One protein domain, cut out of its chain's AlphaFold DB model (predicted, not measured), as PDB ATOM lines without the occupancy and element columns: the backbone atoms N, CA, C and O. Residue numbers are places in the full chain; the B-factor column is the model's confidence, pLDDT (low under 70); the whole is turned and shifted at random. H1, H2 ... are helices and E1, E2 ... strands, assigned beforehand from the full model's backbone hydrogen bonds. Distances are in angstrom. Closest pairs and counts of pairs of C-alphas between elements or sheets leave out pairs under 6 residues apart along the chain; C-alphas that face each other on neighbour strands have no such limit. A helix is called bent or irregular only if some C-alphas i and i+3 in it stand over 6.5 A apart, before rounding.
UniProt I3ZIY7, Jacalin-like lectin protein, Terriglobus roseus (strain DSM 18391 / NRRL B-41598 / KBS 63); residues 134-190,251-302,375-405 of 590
ATOM      1  N   ASP A 134      69.181   9.983 -23.307       82.75
ATOM      2  CA  ASP A 134      68.579   9.140 -22.272       82.75
ATOM      3  C   ASP A 134      67.674   9.937 -21.316       82.75
ATOM      4  O   ASP A 134      66.567   9.497 -20.991       82.75
ATOM      5  N   GLU A 135      68.085  11.142 -20.908       79.88
ATOM      6  CA  GLU A 135      67.256  12.038 -20.087       79.88
ATOM      7  C   GLU A 135      66.025  12.516 -20.856       79.88
ATOM      8  O   GLU A 135      64.919  12.517 -20.316       79.88
ATOM      9  N   MET A 136      66.186  12.862 -22.136       79.12
ATOM     10  CA  MET A 136      65.070  13.223 -23.010       79.12
ATOM     11  C   MET A 136      64.096  12.052 -23.173       79.12
ATOM     12  O   MET A 136      62.880  12.228 -23.106       79.12
ATOM     13  N   GLN A 137      64.616  10.839 -23.362       82.62
ATOM     14  CA  GLN A 137      63.797   9.637 -23.462       82.62
ATOM     15  C   GLN A 137      63.022   9.370 -22.168       82.62
ATOM     16  O   GLN A 137      61.830   9.065 -22.228       82.62
ATOM     17  N   THR A 138      63.667   9.530 -21.016       81.44
ATOM     18  CA  THR A 138      63.042   9.357 -19.697       81.44
ATOM     19  C   THR A 138      61.971  10.418 -19.446       81.44
ATOM     20  O   THR A 138      60.854  10.091 -19.049       81.44
ATOM     21  N   LEU A 139      62.260  11.681 -19.774       79.69
ATOM     22  CA  LEU A 139      61.320  12.797 -19.690       79.69
ATOM     23  C   LEU A 139      60.063  12.550 -20.531       79.69
ATOM     24  O   LEU A 139      58.943  12.741 -20.054       79.69
ATOM     25  N   LEU A 140      60.239  12.104 -21.777       81.88
ATOM     26  CA  LEU A 140      59.127  11.763 -22.657       81.88
ATOM     27  C   LEU A 140      58.309  10.610 -22.070       81.88
ATOM     28  O   LEU A 140      57.088  10.733 -21.977       81.88
ATOM     29  N   GLN A 141      58.956   9.538 -21.601       83.38
ATOM     30  CA  GLN A 141      58.266   8.391 -20.999       83.38
ATOM     31  C   GLN A 141      57.467   8.783 -19.750       83.38
ATOM     32  O   GLN A 141      56.319   8.358 -19.611       83.38
ATOM     33  N   ASN A 142      58.025   9.642 -18.893       76.25
ATOM     34  CA  ASN A 142      57.336  10.189 -17.721       76.25
ATOM     35  C   ASN A 142      56.113  11.032 -18.112       76.25
ATOM     36  O   ASN A 142      55.125  11.053 -17.384       76.25
ATOM     37  N   CYS A 143      56.145  11.672 -19.284       72.19
ATOM     38  CA  CYS A 143      55.009  12.383 -19.869       72.19
ATOM     39  C   CYS A 143      54.026  11.469 -20.632       72.19
ATOM     40  O   CYS A 143      53.116  11.983 -21.279       72.19
ATOM     41  N   GLY A 144      54.205  10.140 -20.626       77.44
ATOM     42  CA  GLY A 144      53.388   9.207 -21.418       77.44
ATOM     43  C   GLY A 144      53.672   9.242 -22.929       77.44
ATOM     44  O   GLY A 144      52.873   8.745 -23.729       77.44
ATOM     45  N   LEU A 145      54.801   9.831 -23.329       81.44
ATOM     46  CA  LEU A 145      55.277   9.923 -24.705       81.44
ATOM     47  C   LEU A 145      56.417   8.924 -24.931       81.44
ATOM     48  O   LEU A 145      57.361   8.824 -24.157       81.44
ATOM     49  N   TYR A 146      56.368   8.184 -26.029       84.44
ATOM     50  CA  TYR A 146      57.369   7.176 -26.358       84.44
ATOM     51  C   TYR A 146      58.139   7.607 -27.604       84.44
ATOM     52  O   TYR A 146      57.564   7.581 -28.699       84.44
ATOM     53  N   PRO A 147      59.409   8.025 -27.473       80.75
ATOM     54  CA  PRO A 147      60.186   8.494 -28.611       80.75
ATOM     55  C   PRO A 147      60.377   7.393 -29.659       80.75
ATOM     56  O   PRO A 147      60.521   6.211 -29.350       80.75
ATOM     57  N   ILE A 148      60.392   7.818 -30.916       81.12
ATOM     58  CA  ILE A 148      60.791   7.061 -32.101       81.12
ATOM     59  C   ILE A 148      62.060   7.749 -32.639       81.12
ATOM     60  O   ILE A 148      62.180   8.974 -32.514       81.12
ATOM     61  N   PRO A 149      63.011   7.022 -33.257       73.31
ATOM     62  CA  PRO A 149      64.133   7.645 -33.955       73.31
ATOM     63  C   PRO A 149      63.676   8.795 -34.875       73.31
ATOM     64  O   PRO A 149      62.615   8.699 -35.495       73.31
ATOM     65  N   LEU A 150      64.496   9.848 -34.998       64.94
ATOM     66  CA  LEU A 150      64.258  11.056 -35.821       64.94
ATOM     67  C   LEU A 150      63.327  12.125 -35.208       64.94
ATOM     68  O   LEU A 150      62.680  12.865 -35.946       64.94
ATOM     69  N   GLY A 151      63.250  12.234 -33.877       64.06
ATOM     70  CA  GLY A 151      62.488  13.306 -33.210       64.06
ATOM     71  C   GLY A 151      60.964  13.143 -33.282       64.06
ATOM     72  O   GLY A 151      60.224  14.074 -32.969       64.06
ATOM     73  N   LYS A 152      60.499  11.956 -33.682       77.44
ATOM     74  CA  LYS A 152      59.090  11.565 -33.654       77.44
ATOM     75  C   LYS A 152      58.761  10.937 -32.305       77.44
ATOM     76  O   LYS A 152      59.636  10.396 -31.635       77.44
ATOM     77  N   ALA A 153      57.496  10.949 -31.918       81.56
ATOM     78  CA  ALA A 153      57.033  10.221 -30.739       81.56
ATOM     79  C   ALA A 153      55.728   9.488 -31.033       81.56
ATOM     80  O   ALA A 153      54.978   9.859 -31.933       81.56
ATOM     81  N   THR A 154      55.451   8.450 -30.256       83.44
ATOM     82  CA  THR A 154      54.118   7.860 -30.150       83.44
ATOM     83  C   THR A 154      53.521   8.161 -28.796       83.44
ATOM     84  O   THR A 154      54.224   8.165 -27.791       83.44
ATOM     85  N   CYS A 155      52.220   8.393 -28.754       84.00
ATOM     86  CA  CYS A 155      51.498   8.562 -27.504       84.00
ATOM     87  C   CYS A 155      50.143   7.866 -27.584       84.00
ATOM     88  O   CYS A 155      49.666   7.498 -28.663       84.00
ATOM     89  N   ALA A 156      49.546   7.623 -26.426       77.81
ATOM     90  CA  ALA A 156      48.161   7.192 -26.368       77.81
ATOM     91  C   ALA A 156      47.229   8.406 -26.416       77.81
ATOM     92  O   ALA A 156      47.634   9.523 -26.083       77.81
ATOM     93  N   ALA A 157      45.973   8.197 -26.809       78.50
ATOM     94  CA  ALA A 157      44.967   9.230 -26.615       78.50
ATOM     95  C   ALA A 157      44.625   9.356 -25.126       78.50
ATOM     96  O   ALA A 157      44.816   8.433 -24.331       78.50
ATOM     97  N   LEU A 158      44.105  10.515 -24.750       79.69
ATOM     98  CA  LEU A 158      43.652  10.796 -23.402       79.69
ATOM     99  C   LEU A 158      42.289  10.145 -23.157       79.69
ATOM    100  O   LEU A 158      41.377  10.194 -23.992       79.69
ATOM    101  N   ARG A 159      42.145   9.564 -21.970       78.75
ATOM    102  CA  ARG A 159      40.887   9.078 -21.413       78.75
ATOM    103  C   ARG A 159      40.562   9.853 -20.142       78.75
ATOM    104  O   ARG A 159      41.444  10.149 -19.337       78.75
ATOM    105  N   PHE A 160      39.283  10.151 -19.947       70.94
ATOM    106  CA  PHE A 160      38.799  10.676 -18.678       70.94
ATOM    107  C   PHE A 160      38.573   9.505 -17.718       70.94
ATOM    108  O   PHE A 160      37.674   8.691 -17.921       70.94
ATOM    109  N   GLY A 161      39.423   9.397 -16.699       67.12
ATOM    110  CA  GLY A 161      39.215   8.499 -15.570       67.12
ATOM    111  C   GLY A 161      38.168   9.052 -14.600       67.12
ATOM    112  O   GLY A 161      37.596  10.122 -14.807       67.12
ATOM    113  N   LYS A 162      37.919   8.327 -13.502       65.38
ATOM    114  CA  LYS A 162      36.978   8.785 -12.463       65.38
ATOM    115  C   LYS A 162      37.412  10.098 -11.806       65.38
ATOM    116  O   LYS A 162      36.550  10.884 -11.428       65.38
ATOM    117  N   GLU A 163      38.718  10.311 -11.647       62.38
ATOM    118  CA  GLU A 163      39.251  11.464 -10.907       62.38
ATOM    119  C   GLU A 163      40.272  12.303 -11.687       62.38
ATOM    120  O   GLU A 163      40.436  13.480 -11.364       62.38
ATOM    121  N   ASP A 164      40.911  11.742 -12.721       68.75
ATOM    122  CA  ASP A 164      41.983  12.391 -13.481       68.75
ATOM    123  C   ASP A 164      41.947  12.034 -14.977       68.75
ATOM    124  O   ASP A 164      41.244  11.118 -15.409       68.75
ATOM    125  N   VAL A 165      42.718  12.783 -15.771       72.69
ATOM    126  CA  VAL A 165      42.978  12.484 -17.181       72.69
ATOM    127  C   VAL A 165      44.200  11.580 -17.274       72.69
ATOM    128  O   VAL A 165      45.254  11.899 -16.727       72.69
ATOM    129  N   GLU A 166      44.065  10.469 -17.988       76.75
ATOM    130  CA  GLU A 166      45.133   9.488 -18.163       76.75
ATOM    131  C   GLU A 166      45.389   9.228 -19.642       76.75
ATOM    132  O   GLU A 166      44.500   9.371 -20.480       76.75
ATOM    133  N   PHE A 167      46.602   8.791 -19.964       74.44
ATOM    134  CA  PHE A 167      46.897   8.209 -21.264       74.44
ATOM    135  C   PHE A 167      46.271   6.811 -21.359       74.44
ATOM    136  O   PHE A 167      46.286   6.041 -20.398       74.44
ATOM    137  N   GLY A 168      45.692   6.483 -22.513       75.12
ATOM    138  CA  GLY A 168      45.252   5.129 -22.830       75.12
ATOM    139  C   GLY A 168      46.417   4.134 -22.862       75.12
ATOM    140  O   GLY A 168      47.590   4.502 -22.828       75.12
ATOM    141  N   ASN A 169      46.098   2.845 -22.958       77.56
ATOM    142  CA  ASN A 169      47.132   1.802 -22.954       77.56
ATOM    143  C   ASN A 169      47.775   1.600 -24.335       77.56
ATOM    144  O   ASN A 169      48.869   1.047 -24.440       77.56
ATOM    145  N   GLU A 170      47.085   2.001 -25.403       82.81
ATOM    146  CA  GLU A 170      47.502   1.742 -26.778       82.81
ATOM    147  C   GLU A 170      48.151   2.983 -27.405       82.81
ATOM    148  O   GLU A 170      47.597   4.081 -27.373       82.81
ATOM    149  N   ARG A 171      49.328   2.806 -28.014       87.25
ATOM    150  CA  ARG A 171      50.078   3.863 -28.709       87.25
ATOM    151  C   ARG A 171      49.504   4.100 -30.102       87.25
ATOM    152  O   ARG A 171      50.027   3.613 -31.101       87.25
ATOM    153  N   ILE A 172      48.393   4.814 -30.146       90.00
ATOM    154  CA  ILE A 172      47.601   5.011 -31.362       90.00
ATOM    155  C   ILE A 172      47.946   6.288 -32.126       90.00
ATOM    156  O   ILE A 172      47.570   6.395 -33.291       90.00
ATOM    157  N   LEU A 173      48.656   7.237 -31.514       90.25
ATOM    158  CA  LEU A 173      49.046   8.501 -32.135       90.25
ATOM    159  C   LEU A 173      50.535   8.499 -32.454       90.25
ATOM    160  O   LEU A 173      51.357   8.074 -31.645       90.25
ATOM    161  N   THR A 174      50.872   9.034 -33.619       90.81
ATOM    162  CA  THR A 174      52.226   9.404 -34.021       90.81
ATOM    163  C   THR A 174      52.314  10.921 -34.073       90.81
ATOM    164  O   THR A 174      51.406  11.586 -34.563       90.81
ATOM    165  N   CYS A 175      53.389  11.473 -33.533       91.00
ATOM    166  CA  CYS A 175      53.658  12.898 -33.485       91.00
ATOM    167  C   CYS A 175      54.932  13.175 -34.282       91.00
ATOM    168  O   CYS A 175      55.964  12.536 -34.054       91.00
ATOM    169  N   GLY A 176      54.841  14.098 -35.239       88.56
ATOM    170  CA  GLY A 176      55.963  14.499 -36.082       88.56
ATOM    171  C   GLY A 176      57.017  15.305 -35.330       88.56
ATOM    172  O   GLY A 176      58.200  15.167 -35.631       88.56
ATOM    173  N   LYS A 177      56.595  16.121 -34.358       89.12
ATOM    174  CA  LYS A 177      57.483  16.947 -33.536       89.12
ATOM    175  C   LYS A 177      56.876  17.180 -32.154       89.12
ATOM    176  O   LYS A 177      55.752  17.662 -32.045       89.12
ATOM    177  N   VAL A 178      57.652  16.894 -31.112       87.88
ATOM    178  CA  VAL A 178      57.309  17.222 -29.723       87.88
ATOM    179  C   VAL A 178      58.129  18.434 -29.299       87.88
ATOM    180  O   VAL A 178      59.356  18.407 -29.384       87.88
ATOM    181  N   GLN A 179      57.463  19.495 -28.848       89.19
ATOM    182  CA  GLN A 179      58.117  20.624 -28.199       89.19
ATOM    183  C   GLN A 179      57.841  20.567 -26.702       89.19
ATOM    184  O   GLN A 179      56.693  20.429 -26.276       89.19
ATOM    185  N   ILE A 180      58.904  20.678 -25.914       85.12
ATOM    186  CA  ILE A 180      58.828  20.767 -24.462       85.12
ATOM    187  C   ILE A 180      59.235  22.183 -24.092       85.12
ATOM    188  O   ILE A 180      60.357  22.609 -24.364       85.12
ATOM    189  N   LEU A 181      58.302  22.910 -23.498       85.88
ATOM    190  CA  LEU A 181      58.475  24.290 -23.083       85.88
ATOM    191  C   LEU A 181      58.435  24.367 -21.556       85.88
ATOM    192  O   LEU A 181      57.772  23.572 -20.886       85.88
ATOM    193  N   SER A 182      59.141  25.351 -21.005       79.88
ATOM    194  CA  SER A 182      58.988  25.700 -19.595       79.88
ATOM    195  C   SER A 182      57.573  26.215 -19.350       79.88
ATOM    196  O   SER A 182      57.073  27.028 -20.134       79.88
ATOM    197  N   ALA A 183      56.934  25.748 -18.273       79.31
ATOM    198  CA  ALA A 183      55.632  26.254 -17.877       79.31
ATOM    199  C   ALA A 183      55.715  27.747 -17.541       79.31
ATOM    200  O   ALA A 183      56.241  28.142 -16.506       79.31
ATOM    201  N   GLN A 184      55.140  28.582 -18.404       72.62
ATOM    202  CA  GLN A 184      54.996  30.022 -18.167       72.62
ATOM    203  C   GLN A 184      53.852  30.314 -17.186       72.62
ATOM    204  O   GLN A 184      53.656  31.446 -16.744       72.62
ATOM    205  N   GLN A 185      53.035  29.302 -16.882       65.75
ATOM    206  CA  GLN A 185      51.868  29.463 -16.035       65.75
ATOM    207  C   GLN A 185      52.269  29.491 -14.562       65.75
ATOM    208  O   GLN A 185      52.900  28.574 -14.041       65.75
ATOM    209  N   THR A 186      51.867  30.562 -13.883       60.25
ATOM    210  CA  THR A 186      52.016  30.677 -12.434       60.25
ATOM    211  C   THR A 186      51.143  29.640 -11.730       60.25
ATOM    212  O   THR A 186      50.115  29.209 -12.257       60.25
ATOM    213  N   ARG A 187      51.585  29.218 -10.540       64.12
ATOM    214  CA  ARG A 187      50.857  28.318  -9.640       64.12
ATOM    215  C   ARG A 187      49.373  28.701  -9.571       64.12
ATOM    216  O   ARG A 187      49.032  29.854  -9.311       64.12
ATOM    217  N   GLU A 188      48.504  27.719  -9.799       60.44
ATOM    218  CA  GLU A 188      47.056  27.920  -9.797       60.44
ATOM    219  C   GLU A 188      46.438  27.202  -8.593       60.44
ATOM    220  O   GLU A 188      46.463  25.972  -8.499       60.44
ATOM    221  N   ASP A 189      45.873  27.984  -7.672       55.59
ATOM    222  CA  ASP A 189      45.153  27.481  -6.505       55.59
ATOM    223  C   ASP A 189      43.652  27.662  -6.759       55.59
ATOM    224  O   ASP A 189      43.119  28.771  -6.729       55.59
ATOM    225  N   ARG A 190      42.950  26.554  -7.006       55.69
ATOM    226  CA  ARG A 190      41.489  26.543  -7.121       55.69
ATOM    227  C   ARG A 190      40.873  26.099  -5.811       55.69
ATOM    228  O   ARG A 190      41.167  25.009  -5.326       55.69
ATOM    229  N   LYS A 251      54.782  22.229 -14.385       82.44
ATOM    230  CA  LYS A 251      56.223  22.089 -14.584       82.44
ATOM    231  C   LYS A 251      56.566  22.294 -16.049       82.44
ATOM    232  O   LYS A 251      57.431  23.100 -16.356       82.44
ATOM    233  N   LEU A 252      55.858  21.613 -16.949       85.19
ATOM    234  CA  LEU A 252      56.136  21.634 -18.387       85.19
ATOM    235  C   LEU A 252      54.886  21.966 -19.173       85.19
ATOM    236  O   LEU A 252      53.780  21.572 -18.797       85.19
ATOM    237  N   GLU A 253      55.093  22.602 -20.315       89.69
ATOM    238  CA  GLU A 253      54.112  22.637 -21.392       89.69
ATOM    239  C   GLU A 253      54.612  21.717 -22.496       89.69
ATOM    240  O   GLU A 253      55.766  21.783 -22.919       89.69
ATOM    241  N   VAL A 254      53.739  20.825 -22.937       89.12
ATOM    242  CA  VAL A 254      54.025  19.883 -24.008       89.12
ATOM    243  C   VAL A 254      53.158  20.266 -25.192       89.12
ATOM    244  O   VAL A 254      51.929  20.282 -25.087       89.12
ATOM    245  N   VAL A 255      53.806  20.568 -26.316       91.69
ATOM    246  CA  VAL A 255      53.153  20.874 -27.590       91.69
ATOM    247  C   VAL A 255      53.464  19.760 -28.582       91.69
ATOM    248  O   VAL A 255      54.624  19.456 -28.861       91.69
ATOM    249  N   LEU A 256      52.416  19.139 -29.109       91.88
ATOM    250  CA  LEU A 256      52.479  18.067 -30.088       91.88
ATOM    251  C   LEU A 256      52.096  18.606 -31.470       91.88
ATOM    252  O   LEU A 256      50.979  19.084 -31.675       91.88
ATOM    253  N   GLU A 257      53.002  18.475 -32.436       93.19
ATOM    254  CA  GLU A 257      52.802  18.890 -33.826       93.19
ATOM    255  C   GLU A 257      52.848  17.695 -34.785       93.19
ATOM    256  O   GLU A 257      53.493  16.673 -34.529       93.19
ATOM    257  N   GLY A 258      52.163  17.827 -35.925       93.44
ATOM    258  CA  GLY A 258      52.120  16.779 -36.948       93.44
ATOM    259  C   GLY A 258      51.527  15.473 -36.420       93.44
ATOM    260  O   GLY A 258      52.106  14.409 -36.627       93.44
ATOM    261  N   LEU A 259      50.427  15.569 -35.668       93.88
ATOM    262  CA  LEU A 259      49.730  14.412 -35.118       93.88
ATOM    263  C   LEU A 259      48.999  13.640 -36.219       93.88
ATOM    264  O   LEU A 259      48.236  14.220 -36.989       93.88
ATOM    265  N   ALA A 260      49.198  12.328 -36.247       95.25
ATOM    266  CA  ALA A 260      48.495  11.402 -37.122       95.25
ATOM    267  C   ALA A 260      48.210  10.090 -36.385       95.25
ATOM    268  O   ALA A 260      49.037   9.615 -35.603       95.25
ATOM    269  N   LEU A 261      47.055   9.479 -36.646       95.12
ATOM    270  CA  LEU A 261      46.744   8.153 -36.116       95.12
ATOM    271  C   LEU A 261      47.601   7.081 -36.794       95.12
ATOM    272  O   LEU A 261      47.900   7.159 -37.986       95.12
ATOM    273  N   SER A 262      47.984   6.058 -36.032       94.19
ATOM    274  CA  SER A 262      48.696   4.904 -36.575       94.19
ATOM    275  C   SER A 262      47.826   4.197 -37.631       94.19
ATOM    276  O   SER A 262      46.635   3.978 -37.376       94.19
ATOM    277  N   PRO A 263      48.384   3.795 -38.791       95.38
ATOM    278  CA  PRO A 263      47.610   3.132 -39.844       95.38
ATOM    279  C   PRO A 263      46.865   1.890 -39.344       95.38
ATOM    280  O   PRO A 263      45.686   1.716 -39.628       95.38
ATOM    281  N   HIS A 264      47.513   1.095 -38.486       95.00
ATOM    282  CA  HIS A 264      46.915  -0.087 -37.865       95.00
ATOM    283  C   HIS A 264      45.651   0.234 -37.048       95.00
ATOM    284  O   HIS A 264      44.663  -0.495 -37.117       95.00
ATOM    285  N   PHE A 265      45.652   1.323 -36.276       95.62
ATOM    286  CA  PHE A 265      44.475   1.725 -35.508       95.62
ATOM    287  C   PHE A 265      43.336   2.213 -36.414       95.62
ATOM    288  O   PHE A 265      42.177   1.859 -36.192       95.62
ATOM    289  N   VAL A 266      43.667   2.965 -37.469       97.06
ATOM    290  CA  VAL A 266      42.696   3.399 -38.485       97.06
ATOM    291  C   VAL A 266      42.061   2.195 -39.180       97.06
ATOM    292  O   VAL A 266      40.839   2.156 -39.322       97.06
ATOM    293  N   ASP A 267      42.855   1.185 -39.545       97.38
ATOM    294  CA  ASP A 267      42.356  -0.047 -40.160       97.38
ATOM    295  C   ASP A 267      41.443  -0.827 -39.206       97.38
ATOM    296  O   ASP A 267      40.379  -1.282 -39.619       97.38
ATOM    297  N   ARG A 268      41.773  -0.901 -37.907       97.50
ATOM    298  CA  ARG A 268      40.883  -1.502 -36.894       97.50
ATOM    299  C   ARG A 268      39.544  -0.776 -36.797       97.50
ATOM    300  O   ARG A 268      38.508  -1.440 -36.761       97.50
ATOM    301  N   ILE A 269      39.543   0.561 -36.765       97.62
ATOM    302  CA  ILE A 269      38.300   1.345 -36.779       97.62
ATOM    303  C   ILE A 269      37.520   1.053 -38.058       97.62
ATOM    304  O   ILE A 269      36.332   0.746 -37.971       97.62
ATOM    305  N   ARG A 270      38.179   1.084 -39.221       98.25
ATOM    306  CA  ARG A 270      37.554   0.794 -40.517       98.25
ATOM    307  C   ARG A 270      36.880  -0.578 -40.508       98.25
ATOM    308  O   ARG A 270      35.682  -0.648 -40.762       98.25
ATOM    309  N   THR A 271      37.593  -1.633 -40.111       98.19
ATOM    310  CA  THR A 271      37.038  -2.992 -40.017       98.19
ATOM    311  C   THR A 271      35.831  -3.048 -39.081       98.19
ATOM    312  O   THR A 271      34.814  -3.646 -39.419       98.19
ATOM    313  N   VAL A 272      35.888  -2.417 -37.904       98.00
ATOM    314  CA  VAL A 272      34.752  -2.425 -36.967       98.00
ATOM    315  C   VAL A 272      33.553  -1.660 -37.533       98.00
ATOM    316  O   VAL A 272      32.419  -2.131 -37.427       98.00
ATOM    317  N   VAL A 273      33.784  -0.515 -38.169       98.00
ATOM    318  CA  VAL A 273      32.737   0.302 -38.791       98.00
ATOM    319  C   VAL A 273      32.074  -0.437 -39.957       98.00
ATOM    320  O   VAL A 273      30.850  -0.410 -40.062       98.00
ATOM    321  N   GLU A 274      32.841  -1.172 -40.765       97.81
ATOM    322  CA  GLU A 274      32.330  -2.035 -41.841       97.81
ATOM    323  C   GLU A 274      31.419  -3.155 -41.317       97.81
ATOM    324  O   GLU A 274      30.452  -3.520 -41.982       97.81
ATOM    325  N   THR A 275      31.650  -3.656 -40.095       98.12
ATOM    326  CA  THR A 275      30.725  -4.620 -39.463       98.12
ATOM    327  C   THR A 275      29.412  -3.998 -38.976       98.12
ATOM    328  O   THR A 275      28.505  -4.732 -38.586       98.12
ATOM    329  N   GLY A 276      29.305  -2.664 -38.927       97.69
ATOM    330  CA  GLY A 276      28.139  -1.959 -38.384       97.69
ATOM    331  C   GLY A 276      27.927  -2.150 -36.876       97.69
ATOM    332  O   GLY A 276      26.840  -1.879 -36.364       97.69
ATOM    333  N   ASN A 277      28.933  -2.632 -36.136       98.06
ATOM    334  CA  ASN A 277      28.812  -2.927 -34.709       98.06
ATOM    335  C   ASN A 277      29.338  -1.769 -33.844       98.06
ATOM    336  O   ASN A 277      30.513  -1.718 -33.480       98.06
ATOM    337  N   ALA A 278      28.439  -0.859 -33.467       97.94
ATOM    338  CA  ALA A 278      28.772   0.296 -32.632       97.94
ATOM    339  C   ALA A 278      29.289  -0.078 -31.229       97.94
ATOM    340  O   ALA A 278      30.086   0.660 -30.661       97.94
ATOM    341  N   VAL A 279      28.878  -1.225 -30.674       97.81
ATOM    342  CA  VAL A 279      29.332  -1.680 -29.347       97.81
ATOM    343  C   VAL A 279      30.825  -2.001 -29.386       97.81
ATOM    344  O   VAL A 279      31.583  -1.460 -28.589       97.81
ATOM    345  N   LYS A 280      31.267  -2.778 -30.385       97.88
ATOM    346  CA  LYS A 280      32.695  -3.074 -30.595       97.88
ATOM    347  C   LYS A 280      33.520  -1.810 -30.838       97.88
ATOM    348  O   LYS A 280      34.672  -1.742 -30.420       97.88
ATOM    349  N   LEU A 281      32.940  -0.817 -31.513       97.88
ATOM    350  CA  LEU A 281      33.596   0.471 -31.734       97.88
ATOM    351  C   LEU A 281      33.768   1.239 -30.419       97.88
ATOM    352  O   LEU A 281      34.838   1.779 -30.164       97.88
ATOM    353  N   LEU A 282      32.743   1.262 -29.567       97.06
ATOM    354  CA  LEU A 282      32.827   1.896 -28.252       97.06
ATOM    355  C   LEU A 282      33.812   1.175 -27.329       97.06
ATOM    356  O   LEU A 282      34.547   1.846 -26.612       97.06
ATOM    357  N   ASP A 283      33.882  -0.158 -27.380       96.00
ATOM    358  CA  ASP A 283      34.893  -0.937 -26.655       96.00
ATOM    359  C   ASP A 283      36.312  -0.585 -27.119       96.00
ATOM    360  O   ASP A 283      37.205  -0.377 -26.298       96.00
ATOM    361  N   LEU A 284      36.512  -0.452 -28.436       95.56
ATOM    362  CA  LEU A 284      37.782  -0.018 -29.014       95.56
ATOM    363  C   LEU A 284      38.170   1.383 -28.516       95.56
ATOM    364  O   LEU A 284      39.270   1.570 -28.001       95.56
ATOM    365  N   LEU A 285      37.255   2.353 -28.602       94.94
ATOM    366  CA  LEU A 285      37.492   3.730 -28.151       94.94
ATOM    367  C   LEU A 285      37.719   3.823 -26.633       94.94
ATOM    368  O   LEU A 285      38.536   4.624 -26.182       94.94
ATOM    369  N   ALA A 286      37.043   2.989 -25.838       91.19
ATOM    370  CA  ALA A 286      37.225   2.939 -24.389       91.19
ATOM    371  C   ALA A 286      38.647   2.523 -23.991       91.19
ATOM    372  O   ALA A 286      39.194   3.043 -23.018       91.19
ATOM    373  N   VAL A 287      39.249   1.597 -24.742       90.62
ATOM    374  CA  VAL A 287      40.611   1.112 -24.490       90.62
ATOM    375  C   VAL A 287      41.660   2.103 -24.994       90.62
ATOM    376  O   VAL A 287      42.654   2.350 -24.305       90.62
ATOM    377  N   SER A 288      41.446   2.675 -26.179       89.75
ATOM    378  CA  SER A 288      42.447   3.509 -26.851       89.75
ATOM    379  C   SER A 288      42.466   4.964 -26.364       89.75
ATOM    380  O   SER A 288      43.502   5.618 -26.475       89.75
ATOM    381  N   GLY A 289      41.370   5.456 -25.778       89.81
ATOM    382  CA  GLY A 289      41.190   6.861 -25.403       89.81
ATOM    383  C   GLY A 289      40.417   7.646 -26.467       89.81
ATOM    384  O   GLY A 289      40.289   7.220 -27.615       89.81
ATOM    385  N   LEU A 290      39.864   8.792 -26.068       91.12
ATOM    386  CA  LEU A 290      38.883   9.535 -26.866       91.12
ATOM    387  C   LEU A 290      39.390  10.893 -27.348       91.12
ATOM    388  O   LEU A 290      38.955  11.381 -28.391       91.12
ATOM    389  N   PHE A 291      40.292  11.504 -26.585       93.00
ATOM    390  CA  PHE A 291      40.687  12.890 -26.775       93.00
ATOM    391  C   PHE A 291      42.168  13.016 -27.075       93.00
ATOM    392  O   PHE A 291      42.997  12.278 -26.550       93.00
ATOM    393  N   VAL A 292      42.505  13.992 -27.901       91.25
ATOM    394  CA  VAL A 292      43.876  14.311 -28.266       91.25
ATOM    395  C   VAL A 292      44.122  15.759 -27.888       91.25
ATOM    396  O   VAL A 292      43.503  16.674 -28.430       91.25
ATOM    397  N   ALA A 293      45.016  15.966 -26.924       91.06
ATOM    398  CA  ALA A 293      45.486  17.296 -26.582       91.06
ATOM    399  C   ALA A 293      46.736  17.607 -27.403       91.06
ATOM    400  O   ALA A 293      47.756  16.930 -27.279       91.06
ATOM    401  N   THR A 294      46.658  18.648 -28.222       92.62
ATOM    402  CA  THR A 294      47.815  19.183 -28.953       92.62
ATOM    403  C   THR A 294      48.729  19.988 -28.039       92.62
ATOM    404  O   THR A 294      49.924  20.064 -28.288       92.62
ATOM    405  N   HIS A 295      48.181  20.580 -26.975       93.12
ATOM    406  CA  HIS A 295      48.923  21.416 -26.042       93.12
ATOM    407  C   HIS A 295      48.403  21.232 -24.614       93.12
ATOM    408  O   HIS A 295      47.291  21.657 -24.275       93.12
ATOM    409  N   PHE A 296      49.217  20.605 -23.767       91.38
ATOM    410  CA  PHE A 296      48.859  20.288 -22.389       91.38
ATOM    411  C   PHE A 296      49.976  20.604 -21.396       91.38
ATOM    412  O   PHE A 296      51.143  20.733 -21.752       91.38
ATOM    413  N   LEU A 297      49.579  20.749 -20.135       89.00
ATOM    414  CA  LEU A 297      50.456  21.058 -19.016       89.00
ATOM    415  C   LEU A 297      50.701  19.801 -18.204       89.00
ATOM    416  O   LEU A 297      49.758  19.120 -17.791       89.00
ATOM    417  N   VAL A 298      51.968  19.539 -17.936       86.25
ATOM    418  CA  VAL A 298      52.424  18.427 -17.117       86.25
ATOM    419  C   VAL A 298      52.978  18.987 -15.816       86.25
ATOM    420  O   VAL A 298      53.722  19.970 -15.809       86.25
ATOM    421  N   GLY A 299      52.598  18.391 -14.692       84.44
ATOM    422  CA  GLY A 299      53.085  18.831 -13.393       84.44
ATOM    423  C   GLY A 299      52.490  18.048 -12.235       84.44
ATOM    424  O   GLY A 299      51.991  16.934 -12.406       84.44
ATOM    425  N   ALA A 300      52.585  18.623 -11.040       77.19
ATOM    426  CA  ALA A 300      52.019  18.034  -9.834       77.19
ATOM    427  C   ALA A 300      50.659  18.663  -9.526       77.19
ATOM    428  O   ALA A 300      50.457  19.868  -9.674       77.19
ATOM    429  N   LYS A 301      49.725  17.836  -9.062       73.38
ATOM    430  CA  LYS A 301      48.405  18.262  -8.603       73.38
ATOM    431  C   LYS A 301      48.229  17.786  -7.170       73.38
ATOM    432  O   LYS A 301      48.247  16.587  -6.909       73.38
ATOM    433  N   ILE A 302      48.061  18.723  -6.250       70.12
ATOM    434  CA  ILE A 302      47.762  18.444  -4.848       70.12
ATOM    435  C   ILE A 302      46.285  18.750  -4.641       70.12
ATOM    436  O   ILE A 302      45.843  19.883  -4.810       70.12
ATOM    437  N   GLY A 375      65.892  27.417 -14.879       52.50
ATOM    438  CA  GLY A 375      65.439  26.820 -16.133       52.50
ATOM    439  C   GLY A 375      66.163  25.545 -16.594       52.50
ATOM    440  O   GLY A 375      65.682  24.908 -17.527       52.50
ATOM    441  N   GLN A 376      67.247  25.115 -15.943       53.16
ATOM    442  CA  GLN A 376      67.946  23.867 -16.303       53.16
ATOM    443  C   GLN A 376      67.920  22.814 -15.188       53.16
ATOM    444  O   GLN A 376      67.558  21.666 -15.449       53.16
ATOM    445  N   GLU A 377      68.180  23.199 -13.933       56.50
ATOM    446  CA  GLU A 377      68.123  22.270 -12.786       56.50
ATOM    447  C   GLU A 377      66.734  21.637 -12.609       56.50
ATOM    448  O   GLU A 377      66.596  20.479 -12.210       56.50
ATOM    449  N   TRP A 378      65.678  22.366 -12.968       61.75
ATOM    450  CA  TRP A 378      64.323  21.840 -12.895       61.75
ATOM    451  C   TRP A 378      64.029  20.781 -13.975       61.75
ATOM    452  O   TRP A 378      63.362  19.800 -13.659       61.75
ATOM    453  N   LEU A 379      64.527  20.923 -15.215       60.41
ATOM    454  CA  LEU A 379      64.360  19.908 -16.270       60.41
ATOM    455  C   LEU A 379      65.045  18.604 -15.855       60.41
ATOM    456  O   LEU A 379      64.462  17.528 -15.990       60.41
ATOM    457  N   LEU A 380      66.233  18.723 -15.258       61.84
ATOM    458  CA  LEU A 380      66.960  17.604 -14.665       61.84
ATOM    459  C   LEU A 380      66.157  16.942 -13.536       61.84
ATOM    460  O   LEU A 380      66.081  15.717 -13.498       61.84
ATOM    461  N   SER A 381      65.474  17.706 -12.673       64.00
ATOM    462  CA  SER A 381      64.617  17.128 -11.617       64.00
ATOM    463  C   SER A 381      63.444  16.297 -12.162       64.00
ATOM    464  O   SER A 381      63.031  15.319 -11.547       64.00
ATOM    465  N   VAL A 382      62.924  16.650 -13.343       59.91
ATOM    466  CA  VAL A 382      61.839  15.902 -13.999       59.91
ATOM    467  C   VAL A 382      62.372  14.634 -14.676       59.91
ATOM    468  O   VAL A 382      61.675  13.618 -14.709       59.91
ATOM    469  N   ALA A 383      63.590  14.687 -15.222       60.19
ATOM    470  CA  ALA A 383      64.218  13.565 -15.914       60.19
ATOM    471  C   ALA A 383      64.828  12.518 -14.961       60.19
ATOM    472  O   ALA A 383      64.851  11.338 -15.297       60.19
ATOM    473  N   THR A 384      65.318  12.931 -13.788       63.41
ATOM    474  CA  THR A 384      66.089  12.064 -12.873       63.41
ATOM    475  C   THR A 384      65.241  11.352 -11.823       63.41
ATOM    476  O   THR A 384      65.599  10.251 -11.400       63.41
ATOM    477  N   GLU A 385      64.104  11.925 -11.420       62.97
ATOM    478  CA  GLU A 385      63.186  11.268 -10.491       62.97
ATOM    479  C   GLU A 385      62.037  10.588 -11.253       62.97
ATOM    480  O   GLU A 385      61.394  11.223 -12.094       62.97
ATOM    481  N   PRO A 386      61.714   9.313 -10.960       55.66
ATOM    482  CA  PRO A 386      60.604   8.584 -11.573       55.66
ATOM    483  C   PRO A 386      59.256   9.047 -10.999       55.66
ATOM    484  O   PRO A 386      58.441   8.252 -10.529       55.66
ATOM    485  N   LEU A 387      59.018  10.354 -10.987       62.22
ATOM    486  CA  LEU A 387      57.722  10.917 -10.669       62.22
ATOM    487  C   LEU A 387      56.862  10.810 -11.928       62.22
ATOM    488  O   LEU A 387      57.179  11.377 -12.972       62.22
ATOM    489  N   TRP A 388      55.763  10.060 -11.840       64.69
ATOM    490  CA  TRP A 388      54.766   9.991 -12.907       64.69
ATOM    491  C   TRP A 388      54.013  11.319 -12.964       64.69
ATOM    492  O   TRP A 388      52.976  11.505 -12.318       64.69
ATOM    493  N   TRP A 389      54.580  12.276 -13.689       71.69
ATOM    494  CA  TRP A 389      53.968  13.578 -13.872       71.69
ATOM    495  C   TRP A 389      52.645  13.426 -14.623       71.69
ATOM    496  O   TRP A 389      52.550  12.721 -15.628       71.69
ATOM    497  N   ARG A 390      51.595  14.074 -14.113       79.62
ATOM    498  CA  ARG A 390      50.245  13.961 -14.677       79.62
ATOM    499  C   ARG A 390      49.937  15.161 -15.551       79.62
ATOM    500  O   ARG A 390      50.475  16.251 -15.347       79.62
ATOM    501  N   VAL A 391      49.017  14.967 -16.489       82.94
ATOM    502  CA  VAL A 391      48.388  16.081 -17.198       82.94
ATOM    503  C   VAL A 391      47.511  16.834 -16.199       82.94
ATOM    504  O   VAL A 391      46.529  16.292 -15.695       82.94
ATOM    505  N   ILE A 392      47.884  18.073 -15.881       83.94
ATOM    506  CA  ILE A 392      47.177  18.904 -14.891       83.94
ATOM    507  C   ILE A 392      46.320  19.998 -15.530       83.94
ATOM    508  O   ILE A 392      45.505  20.614 -14.847       83.94
ATOM    509  N   GLY A 393      46.490  20.242 -16.831       84.62
ATOM    510  CA  GLY A 393      45.749  21.265 -17.554       84.62
ATOM    511  C   GLY A 393      45.991  21.233 -19.059       84.62
ATOM    512  O   GLY A 393      46.826  20.480 -19.558       84.62
ATOM    513  N   PHE A 394      45.256  22.081 -19.771       89.31
ATOM    514  CA  PHE A 394      45.305  22.225 -21.223       89.31
ATOM    515  C   PHE A 394      45.367  23.709 -21.570       89.31
ATOM    516  O   PHE A 394      44.673  24.508 -20.942       89.31
ATOM    517  N   LYS A 395      46.192  24.073 -22.554       86.94
ATOM    518  CA  LYS A 395      46.266  25.447 -23.085       86.94
ATOM    519  C   LYS A 395      45.715  25.569 -24.502       86.94
ATOM    520  O   LYS A 395      45.419  26.673 -24.945       86.94
ATOM    521  N   GLY A 396      45.602  24.449 -25.209       83.19
ATOM    522  CA  GLY A 396      45.082  24.397 -26.566       83.19
ATOM    523  C   GLY A 396      43.710  23.750 -26.658       83.19
ATOM    524  O   GLY A 396      43.084  23.373 -25.667       83.19
ATOM    525  N   GLU A 397      43.277  23.599 -27.901       84.19
ATOM    526  CA  GLU A 397      42.085  22.845 -28.248       84.19
ATOM    527  C   GLU A 397      42.291  21.357 -27.935       84.19
ATOM    528  O   GLU A 397      43.294  20.748 -28.325       84.19
ATOM    529  N   ILE A 398      41.326  20.769 -27.232       89.31
ATOM    530  CA  ILE A 398      41.223  19.322 -27.078       89.31
ATOM    531  C   ILE A 398      40.332  18.839 -28.210       89.31
ATOM    532  O   ILE A 398      39.156  19.196 -28.269       89.31
ATOM    533  N   ARG A 399      40.895  18.027 -29.098       92.38
ATOM    534  CA  ARG A 399      40.164  17.460 -30.230       92.38
ATOM    535  C   ARG A 399      39.748  16.036 -29.935       92.38
ATOM    536  O   ARG A 399      40.353  15.358 -29.098       92.38
ATOM    537  N   THR A 400      38.717  15.566 -30.618       94.69
ATOM    538  CA  THR A 400      38.354  14.157 -30.536       94.69
ATOM    539  C   THR A 400      39.282  13.347 -31.427       94.69
ATOM    540  O   THR A 400      39.800  13.828 -32.434       94.69
ATOM    541  N   ILE A 401      39.480  12.077 -31.093       95.06
ATOM    542  CA  ILE A 401      40.224  11.156 -31.953       95.06
ATOM    543  C   ILE A 401      39.593  11.020 -33.348       95.06
ATOM    544  O   ILE A 401      40.285  10.717 -34.317       95.06
ATOM    545  N   LEU A 402      38.285  11.281 -33.455       96.06
ATOM    546  CA  LEU A 402      37.552  11.215 -34.714       96.06
ATOM    547  C   LEU A 402      38.057  12.254 -35.719       96.06
ATOM    548  O   LEU A 402      38.060  11.971 -36.911       96.06
ATOM    549  N   ASP A 403      38.548  13.399 -35.244       95.12
ATOM    550  CA  ASP A 403      39.030  14.504 -36.085       95.12
ATOM    551  C   ASP A 403      40.346  14.179 -36.808       95.12
ATOM    552  O   ASP A 403      40.744  14.888 -37.731       95.12
ATOM    553  N   TYR A 404      41.021  13.101 -36.401       95.44
ATOM    554  CA  TYR A 404      42.266  12.622 -37.005       95.44
ATOM    555  C   TYR A 404      42.062  11.412 -37.926       95.44
ATOM    556  O   TYR A 404      43.035  10.886 -38.473       95.44
ATOM    557  N   LEU A 405      40.825  10.930 -38.082       96.75
ATOM    558  CA  LEU A 405      40.513   9.843 -39.007       96.75
ATOM    559  C   LEU A 405      40.497  10.347 -40.459       96.75
ATOM    560  O   LEU A 405      40.161  11.504 -40.708       96.75
TER     561      LEU A 405
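Overview. This is residues 134 to 190, 251 to 302 and 375 to 405 of the 590 residues of the protein "Jacalin-like lectin protein" of Terriglobus roseus (strain DSM 18391 / NRRL B-41598 / KBS 63) (UniProt I3ZIY7). A strongly twisted, curled sheet of six strands, its long strands E5, E7 and E9 bent, makes the main body, and the small strand hairpin E3 and E4 packs with E4 on the edge strand E10 and with E3 on the short strand E8. At one end the helical hairpin H2 and H3 forms an arm whose tip, residues 274 to 279, sticks out; at the far end lie H1 and H4, about perpendicular to each other. The printed part has 140 residues with five named helices and eleven named strands, in the order H1 E1 E2 E3 E4 E5 E6 E7 H2 H3 E8 E9 H4 E10 E11 H5. The large sheet runs E1 E2 E5 E7 E9 E10, all antiparallel; the class is mixed, helices and strands. The whole is compact, with a radius of gyration of the C-alphas of 15.9 A and spans of 53 by 38 by 24 A.

Along the chain. H1, residues 134 to 142, begins at C-alpha 134 (68.579, 9.140, -22.272). E1 is residues 145 to 148, E2 152 to 155, E3 158 to 160 and E4 165 to 167. E5, residues 173 to 182, is 23.5 A long and bends by 80 degrees at residue 176; E6 is residues 188 to 190. E7, residues 251 to 261, is 27.3 A long and bends by 74 degrees at residue 258. H2, residues 263 to 274, is 16.3 A long, and H3, residues 278 to 288, 15.2 A. E8 is residues 291 to 293; E9, residues 295 to 302, is 21.4 A long. H4 is residues 377 to 384, E10 390 to 394 and E11 398 to 400. H5, residues 401 to 404, ends at C-alpha 404 (42.266, 12.622, -37.005).

Arrangement. In the large sheet, N 146 and O 154 of the hairpin E1 and E2 are 2.8 A apart, N 175 and O 153 of E5 and E2 2.8 A, N 179 and O 255 of E5 and E7 2.8 A, N 254 and O 296 of E7 and E9 2.9 A, and N 297 and O 393 of E9 and E10 2.8 A. H1 is on this sheet, and H4 only grazes it with residues 378 to 382. H1 and H4 touch, closest at the C-alphas of Leu 139 and Ala 383, 4.8 A. In the hairpin E3 and E4, N 159 and O 166 are 2.8 A apart; the closest C-alphas of E4 and E10, Val 165 and Val 391, are 6.5 A apart. E8 and E11 are antiparallel, with N 292 and O 399 2.8 A apart. H2, with residues 269 to 273 alone, touches H3, opposite ways at a shallow tilt of 20 degrees; the closest C-alphas, Val 272 and Leu 281, are 6.1 A apart. H5 only grazes the large sheet, and E6 pairs with no named strand. Every O i to N i+4 pair is within hydrogen-bond range in H1, H2, H3 and H4; H5 is too short for one.

Size, cuts and confidence. The two C-alphas farthest apart, those of Gly 276 and Glu 377, are 53.3 A apart. Residues 191 to 250 and 303 to 374 are not printed, with gaps of 17.1 A and 22.6 A between C-alphas. The links that are printed whole are tight. The mean pLDDT of the printed part is 82.6; residues 150 to 151, 161 to 164, 185 to 190 and 375 to 388 are under 70.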